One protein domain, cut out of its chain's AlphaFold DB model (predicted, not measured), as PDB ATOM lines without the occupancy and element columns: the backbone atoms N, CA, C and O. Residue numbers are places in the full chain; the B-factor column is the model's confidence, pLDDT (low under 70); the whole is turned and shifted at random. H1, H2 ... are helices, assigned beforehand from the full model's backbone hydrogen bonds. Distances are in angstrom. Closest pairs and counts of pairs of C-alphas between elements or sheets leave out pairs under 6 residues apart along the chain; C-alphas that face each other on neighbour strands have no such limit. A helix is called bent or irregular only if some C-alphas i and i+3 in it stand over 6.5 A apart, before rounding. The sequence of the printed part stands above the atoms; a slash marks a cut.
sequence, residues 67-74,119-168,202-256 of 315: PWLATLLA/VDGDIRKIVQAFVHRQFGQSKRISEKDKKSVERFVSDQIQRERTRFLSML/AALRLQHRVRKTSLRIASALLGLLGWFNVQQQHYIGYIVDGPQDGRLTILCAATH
ATOM      1  N   PRO A  67       3.147  35.758 -30.100       91.44
ATOM      2  CA  PRO A  67       3.618  35.097 -31.320       91.44
ATOM      3  C   PRO A  67       4.368  33.790 -31.035       91.44
ATOM      4  O   PRO A  67       4.146  32.788 -31.705       91.44
ATOM      5  N   TRP A  68       5.172  33.740 -29.967       93.69
ATOM      6  CA  TRP A  68       5.892  32.526 -29.558       93.69
ATOM      7  C   TRP A  68       4.958  31.359 -29.206       93.69
ATOM      8  O   TRP A  68       5.294  30.200 -29.453       93.69
ATOM      9  N   LEU A  69       3.785  31.651 -28.633       89.44
ATOM     10  CA  LEU A  69       2.802  30.644 -28.249       89.44
ATOM     11  C   LEU A  69       2.025  30.161 -29.474       89.44
ATOM     12  O   LEU A  69       1.807  28.959 -29.614       89.44
ATOM     13  N   ALA A  70       1.675  31.077 -30.380       94.88
ATOM     14  CA  ALA A  70       1.069  30.734 -31.661       94.88
ATOM     15  C   ALA A  70       1.991  29.818 -32.482       94.88
ATOM     16  O   ALA A  70       1.555  28.757 -32.922       94.88
ATOM     17  N   THR A  71       3.286  30.148 -32.598       93.69
ATOM     18  CA  THR A  71       4.270  29.292 -33.283       93.69
ATOM     19  C   THR A  71       4.401  27.924 -32.613       93.69
ATOM     20  O   THR A  71       4.465  26.903 -33.297       93.69
ATOM     21  N   LEU A  72       4.413  27.876 -31.275       93.25
ATOM     22  CA  LEU A  72       4.493  26.618 -30.533       93.25
ATOM     23  C   LEU A  72       3.283  25.718 -30.824       93.25
ATOM     24  O   LEU A  72       3.469  24.541 -31.131       93.25
ATOM     25  N   LEU A  73       2.071  26.276 -30.770       89.88
ATOM     26  CA  LEU A  73       0.827  25.554 -31.042       89.88
ATOM     27  C   LEU A  73       0.702  25.142 -32.513       89.88
ATOM     28  O   LEU A  73       0.265  24.029 -32.786       89.88
ATOM     29  N   ALA A  74       1.137  25.988 -33.449       91.31
ATOM     30  CA  ALA A  74       1.168  25.667 -34.875       91.31
ATOM     31  C   ALA A  74       2.180  24.554 -35.204       91.31
ATOM     32  O   ALA A  74       1.950  23.748 -36.101       91.31
ATOM     33  N   VAL A 119      20.844  43.943 -19.051       62.41
ATOM     34  CA  VAL A 119      19.698  43.023 -19.073       62.41
ATOM     35  C   VAL A 119      18.920  43.027 -17.751       62.41
ATOM     36  O   VAL A 119      17.695  42.921 -17.763       62.41
ATOM     37  N   ASP A 120      19.583  43.195 -16.602       70.44
ATOM     38  CA  ASP A 120      18.883  43.279 -15.308       70.44
ATOM     39  C   ASP A 120      18.193  44.630 -15.092       70.44
ATOM     40  O   ASP A 120      17.157  44.704 -14.420       70.44
ATOM     41  N   GLY A 121      18.732  45.696 -15.691       76.50
ATOM     42  CA  GLY A 121      18.048  46.984 -15.779       76.50
ATOM     43  C   GLY A 121      16.767  46.886 -16.609       76.50
ATOM     44  O   GLY A 121      15.732  47.432 -16.218       76.50
ATOM     45  N   ASP A 122      16.814  46.130 -17.703       85.88
ATOM     46  CA  ASP A 122      15.672  45.949 -18.599       85.88
ATOM     47  C   ASP A 122      14.567  45.093 -17.979       85.88
ATOM     48  O   ASP A 122      13.395  45.449 -18.102       85.88
ATOM     49  N   ILE A 123      14.899  44.029 -17.238       88.00
ATOM     50  CA  ILE A 123      13.884  43.198 -16.567       88.00
ATOM     51  C   ILE A 123      13.054  44.044 -15.598       88.00
ATOM     52  O   ILE A 123      11.824  44.012 -15.662       88.00
ATOM     53  N   ARG A 124      13.697  44.849 -14.743       91.25
ATOM     54  CA  ARG A 124      12.974  45.724 -13.807       91.25
ATOM     55  C   ARG A 124      12.099  46.740 -14.531       91.25
ATOM     56  O   ARG A 124      10.933  46.869 -14.177       91.25
ATOM     57  N   LYS A 125      12.603  47.394 -15.583       92.88
ATOM     58  CA  LYS A 125      11.810  48.344 -16.387       92.88
ATOM     59  C   LYS A 125      10.607  47.679 -17.056       92.88
ATOM     60  O   LYS A 125       9.516  48.246 -17.045       92.88
ATOM     61  N   ILE A 126      10.778  46.477 -17.606       91.19
ATOM     62  CA  ILE A 126       9.699  45.709 -18.241       91.19
ATOM     63  C   ILE A 126       8.643  45.317 -17.203       91.19
ATOM     64  O   ILE A 126       7.450  45.513 -17.441       91.19
ATOM     65  N   VAL A 127       9.063  44.806 -16.042       93.38
ATOM     66  CA  VAL A 127       8.148  44.421 -14.956       93.38
ATOM     67  C   VAL A 127       7.425  45.643 -14.394       93.38
ATOM     68  O   VAL A 127       6.209  45.603 -14.221       93.38
ATOM     69  N   GLN A 128       8.128  46.752 -14.184       94.38
ATOM     70  CA  GLN A 128       7.542  48.010 -13.729       94.38
ATOM     71  C   GLN A 128       6.513  48.542 -14.736       94.38
ATOM     72  O   GLN A 128       5.393  48.878 -14.353       94.38
ATOM     73  N   ALA A 129       6.844  48.561 -16.032       92.00
ATOM     74  CA  ALA A 129       5.917  48.962 -17.089       92.00
ATOM     75  C   ALA A 129       4.689  48.042 -17.147       92.00
ATOM     76  O   ALA A 129       3.565  48.518 -17.316       92.00
ATOM     77  N   PHE A 130       4.877  46.735 -16.952       91.75
ATOM     78  CA  PHE A 130       3.789  45.766 -16.868       91.75
ATOM     79  C   PHE A 130       2.880  46.030 -15.660       91.75
ATOM     80  O   PHE A 130       1.667  46.164 -15.830       91.75
ATOM     81  N   VAL A 131       3.445  46.171 -14.458       93.06
ATOM     82  CA  VAL A 131       2.694  46.452 -13.224       93.06
ATOM     83  C   VAL A 131       1.957  47.785 -13.340       93.06
ATOM     84  O   VAL A 131       0.778  47.869 -12.998       93.06
ATOM     85  N   HIS A 132       2.596  48.814 -13.895       91.62
ATOM     86  CA  HIS A 132       1.958  50.104 -14.139       91.62
ATOM     87  C   HIS A 132       0.838  50.008 -15.187       91.62
ATOM     88  O   HIS A 132      -0.224  50.599 -15.013       91.62
ATOM     89  N   ARG A 133       1.008  49.222 -16.254       90.69
ATOM     90  CA  ARG A 133      -0.033  49.038 -17.275       90.69
ATOM     91  C   ARG A 133      -1.238  48.257 -16.750       90.69
ATOM     92  O   ARG A 133      -2.365  48.603 -17.087       90.69
ATOM     93  N   GLN A 134      -1.015  47.227 -15.933       88.38
ATOM     94  CA  GLN A 134      -2.085  46.380 -15.390       88.38
ATOM     95  C   GLN A 134      -2.768  46.999 -14.164       88.38
ATOM     96  O   GLN A 134      -3.977  46.860 -13.987       88.38
ATOM     97  N   PHE A 135      -2.011  47.701 -13.318       90.06
ATOM     98  CA  PHE A 135      -2.483  48.166 -12.012       90.06
ATOM     99  C   PHE A 135      -2.352  49.675 -11.798       90.06
ATOM    100  O   PHE A 135      -2.856  50.177 -10.795       90.06
ATOM    101  N   GLY A 136      -1.711  50.430 -12.695       81.25
ATOM    102  CA  GLY A 136      -1.436  51.864 -12.517       81.25
ATOM    103  C   GLY A 136      -2.700  52.696 -12.324       81.25
ATOM    104  O   GLY A 136      -2.759  53.502 -11.404       81.25
ATOM    105  N   GLN A 137      -3.754  52.404 -13.087       85.19
ATOM    106  CA  GLN A 137      -5.050  53.087 -12.965       85.19
ATOM    107  C   GLN A 137      -5.959  52.494 -11.876       85.19
ATOM    108  O   GLN A 137      -6.995  53.064 -11.536       85.19
ATOM    109  N   SER A 138      -5.595  51.341 -11.304       83.12
ATOM    110  CA  SER A 138      -6.417  50.691 -10.288       83.12
ATOM    111  C   SER A 138      -6.209  51.351  -8.925       83.12
ATOM    112  O   SER A 138      -5.129  51.253  -8.334       83.12
ATOM    113  N   LYS A 139      -7.275  51.975  -8.405       91.50
ATOM    114  CA  LYS A 139      -7.372  52.434  -7.005       91.50
ATOM    115  C   LYS A 139      -7.602  51.288  -6.014       91.50
ATOM    116  O   LYS A 139      -7.539  51.505  -4.812       91.50
ATOM    117  N   ARG A 140      -7.877  50.072  -6.504       89.88
ATOM    118  CA  ARG A 140      -8.231  48.915  -5.665       89.88
ATOM    119  C   ARG A 140      -7.020  48.209  -5.053       89.88
ATOM    120  O   ARG A 140      -7.197  47.357  -4.198       89.88
ATOM    121  N   ILE A 141      -5.808  48.522  -5.512       89.88
ATOM    122  CA  ILE A 141      -4.569  47.891  -5.050       89.88
ATOM    123  C   ILE A 141      -3.676  48.979  -4.464       89.88
ATOM    124  O   ILE A 141      -3.415  49.984  -5.132       89.88
ATOM    125  N   SER A 142      -3.207  48.766  -3.233       94.69
ATOM    126  CA  SER A 142      -2.298  49.687  -2.551       94.69
ATOM    127  C   SER A 142      -0.978  49.819  -3.313       94.69
ATOM    128  O   SER A 142      -0.485  48.854  -3.898       94.69
ATOM    129  N   GLU A 143      -0.354  50.997  -3.287       93.44
ATOM    130  CA  GLU A 143       0.969  51.200  -3.895       93.44
ATOM    131  C   GLU A 143       2.025  50.252  -3.296       93.44
ATOM    132  O   GLU A 143       2.904  49.761  -4.007       93.44
ATOM    133  N   LYS A 144       1.889  49.922  -2.003       95.19
ATOM    134  CA  LYS A 144       2.737  48.933  -1.324       95.19
ATOM    135  C   LYS A 144       2.615  47.550  -1.970       95.19
ATOM    136  O   LYS A 144       3.629  46.889  -2.188       95.19
ATOM    137  N   ASP A 145       1.400  47.148  -2.332       92.69
ATOM    138  CA  ASP A 145       1.140  45.859  -2.972       92.69
ATOM    139  C   ASP A 145       1.643  45.853  -4.415       92.69
ATOM    140  O   ASP A 145       2.248  44.873  -4.842       92.69
ATOM    141  N   LYS A 146       1.496  46.969  -5.145       93.12
ATOM    142  CA  LYS A 146       2.074  47.123  -6.493       93.12
ATOM    143  C   LYS A 146       3.594  46.926  -6.461       93.12
ATOM    144  O   LYS A 146       4.113  46.127  -7.236       93.12
ATOM    145  N   LYS A 147       4.290  47.572  -5.515       94.75
ATOM    146  CA  LYS A 147       5.742  47.401  -5.313       94.75
ATOM    147  C   LYS A 147       6.112  45.977  -4.887       94.75
ATOM    148  O   LYS A 147       7.143  45.462  -5.312       94.75
ATOM    149  N   SER A 148       5.283  45.331  -4.066       94.44
ATOM    150  CA  SER A 148       5.484  43.933  -3.659       94.44
ATOM    151  C   SER A 148       5.402  42.979  -4.855       94.44
ATOM    152  O   SER A 148       6.291  42.151  -5.054       94.44
ATOM    153  N   VAL A 149       4.385  43.148  -5.709       91.12
ATOM    154  CA  VAL A 149       4.219  42.374  -6.948       91.12
ATOM    155  C   VAL A 149       5.379  42.621  -7.909       91.12
ATOM    156  O   VAL A 149       5.923  41.667  -8.459       91.12
ATOM    157  N   GLU A 150       5.792  43.876  -8.084       95.00
ATOM    158  CA  GLU A 150       6.927  44.238  -8.938       95.00
ATOM    159  C   GLU A 150       8.219  43.533  -8.501       95.00
ATOM    160  O   GLU A 150       8.890  42.904  -9.326       95.00
ATOM    161  N   ARG A 151       8.539  43.572  -7.199       94.44
ATOM    162  CA  ARG A 151       9.697  42.858  -6.637       94.44
ATOM    163  C   ARG A 151       9.577  41.356  -6.848       94.44
ATOM    164  O   ARG A 151      10.499  40.742  -7.370       94.44
ATOM    165  N   PHE A 152       8.424  40.780  -6.515       93.88
ATOM    166  CA  PHE A 152       8.205  39.345  -6.644       93.88
ATOM    167  C   PHE A 152       8.405  38.856  -8.085       93.88
ATOM    168  O   PHE A 152       9.113  37.875  -8.311       93.88
ATOM    169  N   VAL A 153       7.798  39.531  -9.065       90.19
ATOM    170  CA  VAL A 153       7.895  39.135 -10.479       90.19
ATOM    171  C   VAL A 153       9.324  39.308 -10.990       90.19
ATOM    172  O   VAL A 153       9.831  38.415 -11.671       90.19
ATOM    173  N   SER A 154       9.996  40.401 -10.618       92.38
ATOM    174  CA  SER A 154      11.403  40.627 -10.970       92.38
ATOM    175  C   SER A 154      12.299  39.507 -10.430       92.38
ATOM    176  O   SER A 154      13.050  38.901 -11.195       92.38
ATOM    177  N   ASP A 155      12.148  39.154  -9.152       91.06
ATOM    178  CA  ASP A 155      12.926  38.094  -8.500       91.06
ATOM    179  C   ASP A 155      12.664  36.711  -9.113       91.06
ATOM    180  O   ASP A 155      13.557  35.861  -9.159       91.06
ATOM    181  N   GLN A 156      11.437  36.440  -9.571       88.56
ATOM    182  CA  GLN A 156      11.116  35.186 -10.261       88.56
ATOM    183  C   GLN A 156      11.791  35.102 -11.630       88.56
ATOM    184  O   GLN A 156      12.406  34.083 -11.945       88.56
ATOM    185  N   ILE A 157      11.727  36.175 -12.423       88.44
ATOM    186  CA  ILE A 157      12.381  36.222 -13.737       88.44
ATOM    187  C   ILE A 157      13.897  36.082 -13.575       88.44
ATOM    188  O   ILE A 157      14.520  35.327 -14.320       88.44
ATOM    189  N   GLN A 158      14.485  36.745 -12.578       88.88
ATOM    190  CA  GLN A 158      15.913  36.622 -12.287       88.88
ATOM    191  C   GLN A 158      16.298  35.206 -11.852       88.88
ATOM    192  O   GLN A 158      17.264  34.655 -12.377       88.88
ATOM    193  N   ARG A 159      15.529  34.573 -10.954       88.94
ATOM    194  CA  ARG A 159      15.783  33.180 -10.544       88.94
ATOM    195  C   ARG A 159      15.747  32.218 -11.720       88.94
ATOM    196  O   ARG A 159      16.633  31.372 -11.842       88.94
ATOM    197  N   GLU A 160      14.756  32.357 -12.592       86.06
ATOM    198  CA  GLU A 160      14.672  31.530 -13.788       86.06
ATOM    199  C   GLU A 160      15.823  31.841 -14.750       86.06
ATOM    200  O   GLU A 160      16.502  30.916 -15.181       86.06
ATOM    201  N   ARG A 161      16.173  33.108 -14.995       88.00
ATOM    202  CA  ARG A 161      17.350  33.461 -15.808       88.00
ATOM    203  C   ARG A 161      18.629  32.802 -15.279       88.00
ATOM    204  O   ARG A 161      19.336  32.157 -16.051       88.00
ATOM    205  N   THR A 162      18.894  32.889 -13.977       88.19
ATOM    206  CA  THR A 162      20.058  32.247 -13.341       88.19
ATOM    207  C   THR A 162      20.019  30.728 -13.499       88.19
ATOM    208  O   THR A 162      21.031  30.112 -13.829       88.19
ATOM    209  N   ARG A 163      18.842  30.113 -13.335       87.88
ATOM    210  CA  ARG A 163      18.643  28.674 -13.553       87.88
ATOM    211  C   ARG A 163      18.898  28.265 -15.003       87.88
ATOM    212  O   ARG A 163      19.454  27.202 -15.260       87.88
ATOM    213  N   PHE A 164      18.497  29.089 -15.963       83.56
ATOM    214  CA  PHE A 164      18.781  28.847 -17.374       83.56
ATOM    215  C   PHE A 164      20.270  28.967 -17.676       83.56
ATOM    216  O   PHE A 164      20.817  28.095 -18.345       83.56
ATOM    217  N   LEU A 165      20.941  29.986 -17.140       87.56
ATOM    218  CA  LEU A 165      22.383  30.154 -17.309       87.56
ATOM    219  C   LEU A 165      23.171  28.986 -16.699       87.56
ATOM    220  O   LEU A 165      24.109  28.510 -17.333       87.56
ATOM    221  N   SER A 166      22.757  28.454 -15.542       86.75
ATOM    222  CA  SER A 166      23.414  27.286 -14.937       86.75
ATOM    223  C   SER A 166      23.204  25.992 -15.730       86.75
ATOM    224  O   SER A 166      24.096  25.145 -15.804       86.75
ATOM    225  N   MET A 167      22.050  25.828 -16.382       81.06
ATOM    226  CA  MET A 167      21.825  24.707 -17.303       81.06
ATOM    227  C   MET A 167      22.658  24.820 -18.585       81.06
ATOM    228  O   MET A 167      23.019  23.800 -19.167       81.06
ATOM    229  N   LEU A 168      22.926  26.042 -19.051       83.06
ATOM    230  CA  LEU A 168      23.751  26.279 -20.236       83.06
ATOM    231  C   LEU A 168      25.242  26.095 -19.929       83.06
ATOM    232  O   LEU A 168      25.955  25.514 -20.743       83.06
ATOM    233  N   ALA A 202      23.465  18.125 -32.121       66.75
ATOM    234  CA  ALA A 202      23.703  18.889 -30.896       66.75
ATOM    235  C   ALA A 202      22.781  20.122 -30.793       66.75
ATOM    236  O   ALA A 202      22.172  20.353 -29.742       66.75
ATOM    237  N   ALA A 203      22.593  20.857 -31.895       59.31
ATOM    238  CA  ALA A 203      21.700  22.018 -31.943       59.31
ATOM    239  C   ALA A 203      20.231  21.644 -31.653       59.31
ATOM    240  O   ALA A 203      19.526  22.349 -30.923       59.31
ATOM    241  N   LEU A 204      19.780  20.487 -32.148       65.19
ATOM    242  CA  LEU A 204      18.405  20.009 -31.968       65.19
ATOM    243  C   LEU A 204      18.110  19.593 -30.512       65.19
ATOM    244  O   LEU A 204      17.027  19.866 -29.985       65.19
ATOM    245  N   ARG A 205      19.095  19.013 -29.810       67.62
ATOM    246  CA  ARG A 205      18.980  18.672 -28.377       67.62
ATOM    247  C   ARG A 205      18.911  19.912 -27.482       67.62
ATOM    248  O   ARG A 205      18.175  19.900 -26.490       67.62
ATOM    249  N   LEU A 206      19.621  20.983 -27.842       63.41
ATOM    250  CA  LEU A 206      19.580  22.250 -27.109       63.41
ATOM    251  C   LEU A 206      18.203  22.926 -27.242       63.41
ATOM    252  O   LEU A 206      17.604  23.303 -26.235       63.41
ATOM    253  N   GLN A 207      17.643  22.967 -28.455       57.91
ATOM    254  CA  GLN A 207      16.304  23.514 -28.724       57.91
ATOM    255  C   GLN A 207      15.199  22.788 -27.938       57.91
ATOM    256  O   GLN A 207      14.306  23.419 -27.367       57.91
ATOM    257  N   HIS A 208      15.278  21.460 -27.833       58.94
ATOM    258  CA  HIS A 208      14.294  20.679 -27.081       58.94
ATOM    259  C   HIS A 208      14.363  20.936 -25.560       58.94
ATOM    260  O   HIS A 208      13.328  20.972 -24.887       58.94
ATOM    261  N   ARG A 209      15.561  21.166 -25.001       57.06
ATOM    262  CA  ARG A 209      15.720  21.513 -23.576       57.06
ATOM    263  C   ARG A 209      15.186  22.910 -23.261       57.06
ATOM    264  O   ARG A 209      14.458  23.048 -22.280       57.06
ATOM    265  N   VAL A 210      15.452  23.895 -24.124       51.53
ATOM    266  CA  VAL A 210      14.952  25.277 -23.976       51.53
ATOM    267  C   VAL A 210      13.418  25.333 -24.019       51.53
ATOM    268  O   VAL A 210      12.796  26.018 -23.206       51.53
ATOM    269  N   ARG A 211      12.775  24.548 -24.897       55.12
ATOM    270  CA  ARG A 211      11.302  24.465 -24.967       55.12
ATOM    271  C   ARG A 211      10.679  23.903 -23.689       55.12
ATOM    272  O   ARG A 211       9.667  24.415 -23.211       55.12
ATOM    273  N   LYS A 212      11.297  22.875 -23.100       60.91
ATOM    274  CA  LYS A 212      10.769  22.204 -21.902       60.91
ATOM    275  C   LYS A 212      10.835  23.094 -20.659       60.91
ATOM    276  O   LYS A 212       9.969  22.997 -19.791       60.91
ATOM    277  N   THR A 213      11.826  23.976 -20.571       52.34
ATOM    278  CA  THR A 213      11.946  24.930 -19.465       52.34
ATOM    279  C   THR A 213      11.113  26.193 -19.681       52.34
ATOM    280  O   THR A 213      10.485  26.649 -18.728       52.34
ATOM    281  N   SER A 214      10.969  26.683 -20.918       50.88
ATOM    282  CA  SER A 214      10.048  27.790 -21.233       50.88
ATOM    283  C   SER A 214       8.595  27.460 -20.869       50.88
ATOM    284  O   SER A 214       7.880  28.305 -20.330       50.88
ATOM    285  N   LEU A 215       8.160  26.215 -21.102       57.12
ATOM    286  CA  LEU A 215       6.808  25.766 -20.752       57.12
ATOM    287  C   LEU A 215       6.576  25.746 -19.230       57.12
ATOM    288  O   LEU A 215       5.482  26.051 -18.760       57.12
ATOM    289  N   ARG A 216       7.614  25.424 -18.445       58.97
ATOM    290  CA  ARG A 216       7.548  25.434 -16.975       58.97
ATOM    291  C   ARG A 216       7.432  26.851 -16.424       58.97
ATOM    292  O   ARG A 216       6.631  27.063 -15.518       58.97
ATOM    293  N   ILE A 217       8.153  27.815 -17.004       53.12
ATOM    294  CA  ILE A 217       8.023  29.231 -16.635       53.12
ATOM    295  C   ILE A 217       6.623  29.742 -16.975       53.12
ATOM    296  O   ILE A 217       5.965  30.332 -16.123       53.12
ATOM    297  N   ALA A 218       6.135  29.480 -18.190       57.34
ATOM    298  CA  ALA A 218       4.795  29.897 -18.597       57.34
ATOM    299  C   ALA A 218       3.715  29.292 -17.682       57.34
ATOM    300  O   ALA A 218       2.822  30.002 -17.231       57.34
ATOM    301  N   SER A 219       3.837  28.008 -17.329       60.47
ATOM    302  CA  SER A 219       2.933  27.347 -16.381       60.47
ATOM    303  C   SER A 219       3.007  27.944 -14.971       60.47
ATOM    304  O   SER A 219       1.970  28.089 -14.328       60.47
ATOM    305  N   ALA A 220       4.200  28.296 -14.482       57.03
ATOM    306  CA  ALA A 220       4.373  28.926 -13.174       57.03
ATOM    307  C   ALA A 220       3.781  30.345 -13.149       57.03
ATOM    308  O   ALA A 220       3.075  30.697 -12.207       57.03
ATOM    309  N   LEU A 221       3.987  31.126 -14.214       58.91
ATOM    310  CA  LEU A 221       3.402  32.459 -14.371       58.91
ATOM    311  C   LEU A 221       1.875  32.400 -14.476       58.91
ATOM    312  O   LEU A 221       1.193  33.182 -13.820       58.91
ATOM    313  N   LEU A 222       1.324  31.443 -15.229       63.56
ATOM    314  CA  LEU A 222      -0.124  31.226 -15.324       63.56
ATOM    315  C   LEU A 222      -0.729  30.764 -13.992       63.56
ATOM    316  O   LEU A 222      -1.806  31.229 -13.618       63.56
ATOM    317  N   GLY A 223      -0.036  29.894 -13.249       61.34
ATOM    318  CA  GLY A 223      -0.433  29.503 -11.894       61.34
ATOM    319  C   GLY A 223      -0.445  30.691 -10.930       61.34
ATOM    320  O   GLY A 223      -1.383  30.850 -10.151       61.34
ATOM    321  N   LEU A 224       0.542  31.581 -11.043       56.41
ATOM    322  CA  LEU A 224       0.652  32.780 -10.218       56.41
ATOM    323  C   LEU A 224      -0.400  33.848 -10.569       56.41
ATOM    324  O   LEU A 224      -1.000  34.444  -9.677       56.41
ATOM    325  N   LEU A 225      -0.676  34.053 -11.859       53.59
ATOM    326  CA  LEU A 225      -1.776  34.896 -12.345       53.59
ATOM    327  C   LEU A 225      -3.138  34.343 -11.897       53.59
ATOM    328  O   LEU A 225      -4.026  35.109 -11.520       53.59
ATOM    329  N   GLY A 226      -3.290  33.015 -11.873       53.84
ATOM    330  CA  GLY A 226      -4.452  32.334 -11.304       53.84
ATOM    331  C   GLY A 226      -4.606  32.591  -9.804       53.84
ATOM    332  O   GLY A 226      -5.694  32.955  -9.359       53.84
ATOM    333  N   TRP A 227      -3.516  32.482  -9.040       49.88
ATOM    334  CA  TRP A 227      -3.482  32.786  -7.604       49.88
ATOM    335  C   TRP A 227      -3.843  34.249  -7.300       49.88
ATOM    336  O   TRP A 227      -4.658  34.521  -6.417       49.88
ATOM    337  N   PHE A 228      -3.304  35.195  -8.070       44.44
ATOM    338  CA  PHE A 228      -3.580  36.624  -7.890       44.44
ATOM    339  C   PHE A 228      -5.042  36.982  -8.218       44.44
ATOM    340  O   PHE A 228      -5.659  37.804  -7.540       44.44
ATOM    341  N   ASN A 229      -5.636  36.308  -9.208       48.38
ATOM    342  CA  ASN A 229      -7.058  36.439  -9.536       48.38
ATOM    343  C   ASN A 229      -7.962  35.834  -8.441       48.38
ATOM    344  O   ASN A 229      -9.032  36.362  -8.149       48.38
ATOM    345  N   VAL A 230      -7.507  34.762  -7.781       44.75
ATOM    346  CA  VAL A 230      -8.230  34.121  -6.674       44.75
ATOM    347  C   VAL A 230      -8.340  35.032  -5.448       44.75
ATOM    348  O   VAL A 230      -9.411  35.061  -4.847       44.75
ATOM    349  N   GLN A 231      -7.313  35.813  -5.096       47.72
ATOM    350  CA  GLN A 231      -7.421  36.750  -3.964       47.72
ATOM    351  C   GLN A 231      -8.300  37.976  -4.263       47.72
ATOM    352  O   GLN A 231      -8.993  38.458  -3.371       47.72
ATOM    353  N   GLN A 232      -8.363  38.437  -5.516       47.72
ATOM    354  CA  GLN A 232      -9.208  39.577  -5.911       47.72
ATOM    355  C   GLN A 232     -10.714  39.255  -5.920       47.72
ATOM    356  O   GLN A 232     -11.544  40.160  -5.828       47.72
ATOM    357  N   GLN A 233     -11.090  37.974  -5.996       49.91
ATOM    358  CA  GLN A 233     -12.495  37.550  -5.959       49.91
ATOM    359  C   GLN A 233     -13.092  37.508  -4.545       49.91
ATOM    360  O   GLN A 233     -14.310  37.463  -4.415       49.91
ATOM    361  N   HIS A 234     -12.278  37.594  -3.487       42.81
ATOM    362  CA  HIS A 234     -12.791  37.683  -2.113       42.81
ATOM    363  C   HIS A 234     -13.432  39.047  -1.783       42.81
ATOM    364  O   HIS A 234     -14.037  39.182  -0.728       42.81
ATOM    365  N   TYR A 235     -13.361  40.028  -2.693       42.06
ATOM    366  CA  TYR A 235     -13.959  41.360  -2.525       42.06
ATOM    367  C   TYR A 235     -15.217  41.616  -3.366       42.06
ATOM    368  O   TYR A 235     -15.756  42.720  -3.323       42.06
ATOM    369  N   ILE A 236     -15.687  40.650  -4.162       43.84
ATOM    370  CA  ILE A 236     -16.935  40.801  -4.925       43.84
ATOM    371  C   ILE A 236     -17.709  39.482  -4.882       43.84
ATOM    372  O   ILE A 236     -17.441  38.564  -5.655       43.84
ATOM    373  N   GLY A 237     -18.675  39.396  -3.969       36.25
ATOM    374  CA  GLY A 237     -19.662  38.322  -3.961       36.25
ATOM    375  C   GLY A 237     -20.775  38.618  -4.963       36.25
ATOM    376  O   GLY A 237     -21.458  39.630  -4.838       36.25
ATOM    377  N   TYR A 238     -20.975  37.733  -5.940       39.94
ATOM    378  CA  TYR A 238     -22.200  37.678  -6.738       39.94
ATOM    379  C   TYR A 238     -22.958  36.410  -6.347       39.94
ATOM    380  O   TYR A 238     -22.409  35.313  -6.460       39.94
ATOM    381  N   ILE A 239     -24.205  36.557  -5.905       40.59
ATOM    382  CA  ILE A 239     -25.142  35.440  -5.761       40.59
ATOM    383  C   ILE A 239     -26.025  35.473  -7.005       40.59
ATOM    384  O   ILE A 239     -26.732  36.448  -7.241       40.59
ATOM    385  N   VAL A 240     -25.929  34.432  -7.830       41.16
ATOM    386  CA  VAL A 240     -26.865  34.199  -8.931       41.16
ATOM    387  C   VAL A 240     -27.906  33.241  -8.389       41.16
ATOM    388  O   VAL A 240     -27.628  32.048  -8.274       41.16
ATOM    389  N   ASP A 241     -29.060  33.776  -8.012       40.50
ATOM    390  CA  ASP A 241     -30.226  32.958  -7.709       40.50
ATOM    391  C   ASP A 241     -31.051  32.769  -8.988       40.50
ATOM    392  O   ASP A 241     -31.237  33.695  -9.782       40.50
ATOM    393  N   GLY A 242     -31.501  31.546  -9.216       39.03
ATOM    394  CA  GLY A 242     -32.442  31.180 -10.270       39.03
ATOM    395  C   GLY A 242     -33.210  29.956  -9.782       39.03
ATOM    396  O   GLY A 242     -32.598  29.132  -9.098       39.03
ATOM    397  N   PRO A 243     -34.505  29.782 -10.129       57.03
ATOM    398  CA  PRO A 243     -34.925  29.713 -11.536       57.03
ATOM    399  C   PRO A 243     -36.343  30.266 -11.874       57.03
ATOM    400  O   PRO A 243     -37.244  30.220 -11.052       57.03
ATOM    401  N   GLN A 244     -36.530  30.704 -13.134       48.47
ATOM    402  CA  GLN A 244     -37.668  30.437 -14.064       48.47
ATOM    403  C   GLN A 244     -38.116  31.582 -15.002       48.47
ATOM    404  O   GLN A 244     -38.604  31.257 -16.076       48.47
ATOM    405  N   ASP A 245     -37.826  32.863 -14.758       45.94
ATOM    406  CA  ASP A 245     -38.446  33.941 -15.577       45.94
ATOM    407  C   ASP A 245     -37.529  34.713 -16.543       45.94
ATOM    408  O   ASP A 245     -37.884  35.782 -17.039       45.94
ATOM    409  N   GLY A 246     -36.329  34.212 -16.849       45.94
ATOM    410  CA  GLY A 246     -35.472  34.825 -17.881       45.94
ATOM    411  C   GLY A 246     -35.011  36.266 -17.592       45.94
ATOM    412  O   GLY A 246     -34.458  36.922 -18.474       45.94
ATOM    413  N   ARG A 247     -35.195  36.773 -16.366       40.38
ATOM    414  CA  ARG A 247     -34.729  38.099 -15.939       40.38
ATOM    415  C   ARG A 247     -33.442  37.967 -15.129       40.38
ATOM    416  O   ARG A 247     -33.422  37.371 -14.057       40.38
ATOM    417  N   LEU A 248     -32.358  38.527 -15.661       44.31
ATOM    418  CA  LEU A 248     -31.079  38.646 -14.968       44.31
ATOM    419  C   LEU A 248     -31.160  39.801 -13.960       44.31
ATOM    420  O   LEU A 248     -31.100  40.965 -14.353       44.31
ATOM    421  N   THR A 249     -31.254  39.487 -12.670       42.69
ATOM    422  CA  THR A 249     -31.138  40.484 -11.597       42.69
ATOM    423  C   THR A 249     -29.719  40.431 -11.032       42.69
ATOM    424  O   THR A 249     -29.330  39.450 -10.406       42.69
ATOM    425  N   ILE A 250     -28.915  41.469 -11.280       42.16
ATOM    426  CA  ILE A 250     -27.558  41.583 -10.728       42.16
ATOM    427  C   ILE A 250     -27.654  42.342  -9.404       42.16
ATOM    428  O   ILE A 250     -27.837  43.557  -9.402       42.16
ATOM    429  N   LEU A 251     -27.522  41.637  -8.277       42.53
ATOM    430  CA  LEU A 251     -27.422  42.267  -6.961       42.53
ATOM    431  C   LEU A 251     -25.942  42.513  -6.626       42.53
ATOM    432  O   LEU A 251     -25.171  41.573  -6.435       42.53
ATOM    433  N   CYS A 252     -25.531  43.781  -6.575       36.06
ATOM    434  CA  CYS A 252     -24.195  44.176  -6.126       36.06
ATOM    435  C   CYS A 252     -24.200  44.369  -4.604       36.06
ATOM    436  O   CYS A 252     -24.637  45.410  -4.119       36.06
ATOM    437  N   ALA A 253     -23.687  43.398  -3.846       46.44
ATOM    438  CA  ALA A 253     -23.419  43.586  -2.422       46.44
ATOM    439  C   ALA A 253     -22.055  44.277  -2.245       46.44
ATOM    440  O   ALA A 253     -21.002  43.667  -2.437       46.44
ATOM    441  N   ALA A 254     -22.068  45.564  -1.899       38.28
ATOM    442  CA  ALA A 254     -20.878  46.267  -1.441       38.28
ATOM    443  C   ALA A 254     -20.652  45.930   0.039       38.28
ATOM    444  O   ALA A 254     -21.384  46.399   0.907       38.28
ATOM    445  N   THR A 255     -19.645  45.115   0.349       40.78
ATOM    446  CA  THR A 255     -19.177  44.950   1.730       40.78
ATOM    447  C   THR A 255     -18.456  46.230   2.139       40.78
ATOM    448  O   THR A 255     -17.284  46.416   1.808       40.78
ATOM    449  N   HIS A 256     -19.161  47.142   2.806       39.19
ATOM    450  CA  HIS A 256     -18.534  48.280   3.462       39.19
ATOM    451  C   HIS A 256     -18.340  47.947   4.940       39.19
ATOM    452  O   HIS A 256     -19.296  47.718   5.680       39.19
TER     453      HIS A 256
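AT A GLANCE: This is residues 67 to 74, 119 to 168 and 202 to 256 of the 315 residues of the protein "CARD domain-containing protein" of Elysia chlorotica (UniProt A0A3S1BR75). The longest helix, H4, runs alongside H3 of a helical hairpin made of H2 and H3, and beyond the end of H4 a tail without named elements, residues 236 to 256, reaches out and folds back on itself. The short helix H1 is apart from the other three, and the arrangement is loose, with one pair of helices clearly touching. The printed part has 113 residues with four named helices, in the order H1, H2, H3, H4, and no named strand; the class is all helix. It is only just extended, close to loose, with a radius of gyration of the C-alphas of 20.2 A, and its outline is flat, spanning 65 by 36 by 20 A, the tail adding to the length.

HOW THE PARTS SIT: Start at H4, residues 202 to 235, and look across to H3, residues 143 to 168. The two are close but not clearly touching: their closest C-alphas, those of Glu 160 and Ile 217, are 7.6 A apart. They run opposite ways at a shallow tilt of 17 degrees. Next find H2, residues 119 to 135, which touches H3; their closest C-alphas, those of Arg 124 and Ser 154, are 6.0 A apart. H3 touches H2 with residues 146 to 158 alone. H2 and H3 form a helical hairpin, running opposite ways at a steep tilt of 38 degrees. H2 and H4 are apart, and H1, residues 67 to 74, is apart from H2, H3 and H4. In H1, H2 and H3 every O i to N i+4 pair is within hydrogen-bond range; in H4 27 of 30 are.

IN THESE COORDINATES: Find C-alpha 202 at (23.703, 18.889, -30.896); from there H4 runs 52.2 A to C-alpha 235 at (-13.959, 41.360, -2.525). H4 is neither bent nor irregular, but only just: C-alphas 232 and 235 are 6.1 A apart. H3 covers 37.5 A from Glu 143 to Leu 168, and H2 covers 23.8 A from Val 119 to Phe 135. H1 begins at C-alpha 67, at (3.618, 35.097, -31.320), and is 10.4 A long, ending at Ala 74.

THE WHOLE: The two C-alphas farthest apart are those of Ala 202 and Asp 245, at 65.8 A. Residues 75 to 118 are not printed, and C-alphas 74 and 119 are 29.9 A apart across that cut; residues 169 to 201 are not printed either, with 13.0 A from C-alpha 168 to C-alpha 202. H2 to H3 is a short link of 7 residues. Residues 242 to 247 stand free. The mean pLDDT of the printed part is 70.3, and this model's confidence is under 70 at residue 119 and residues 202 to 256.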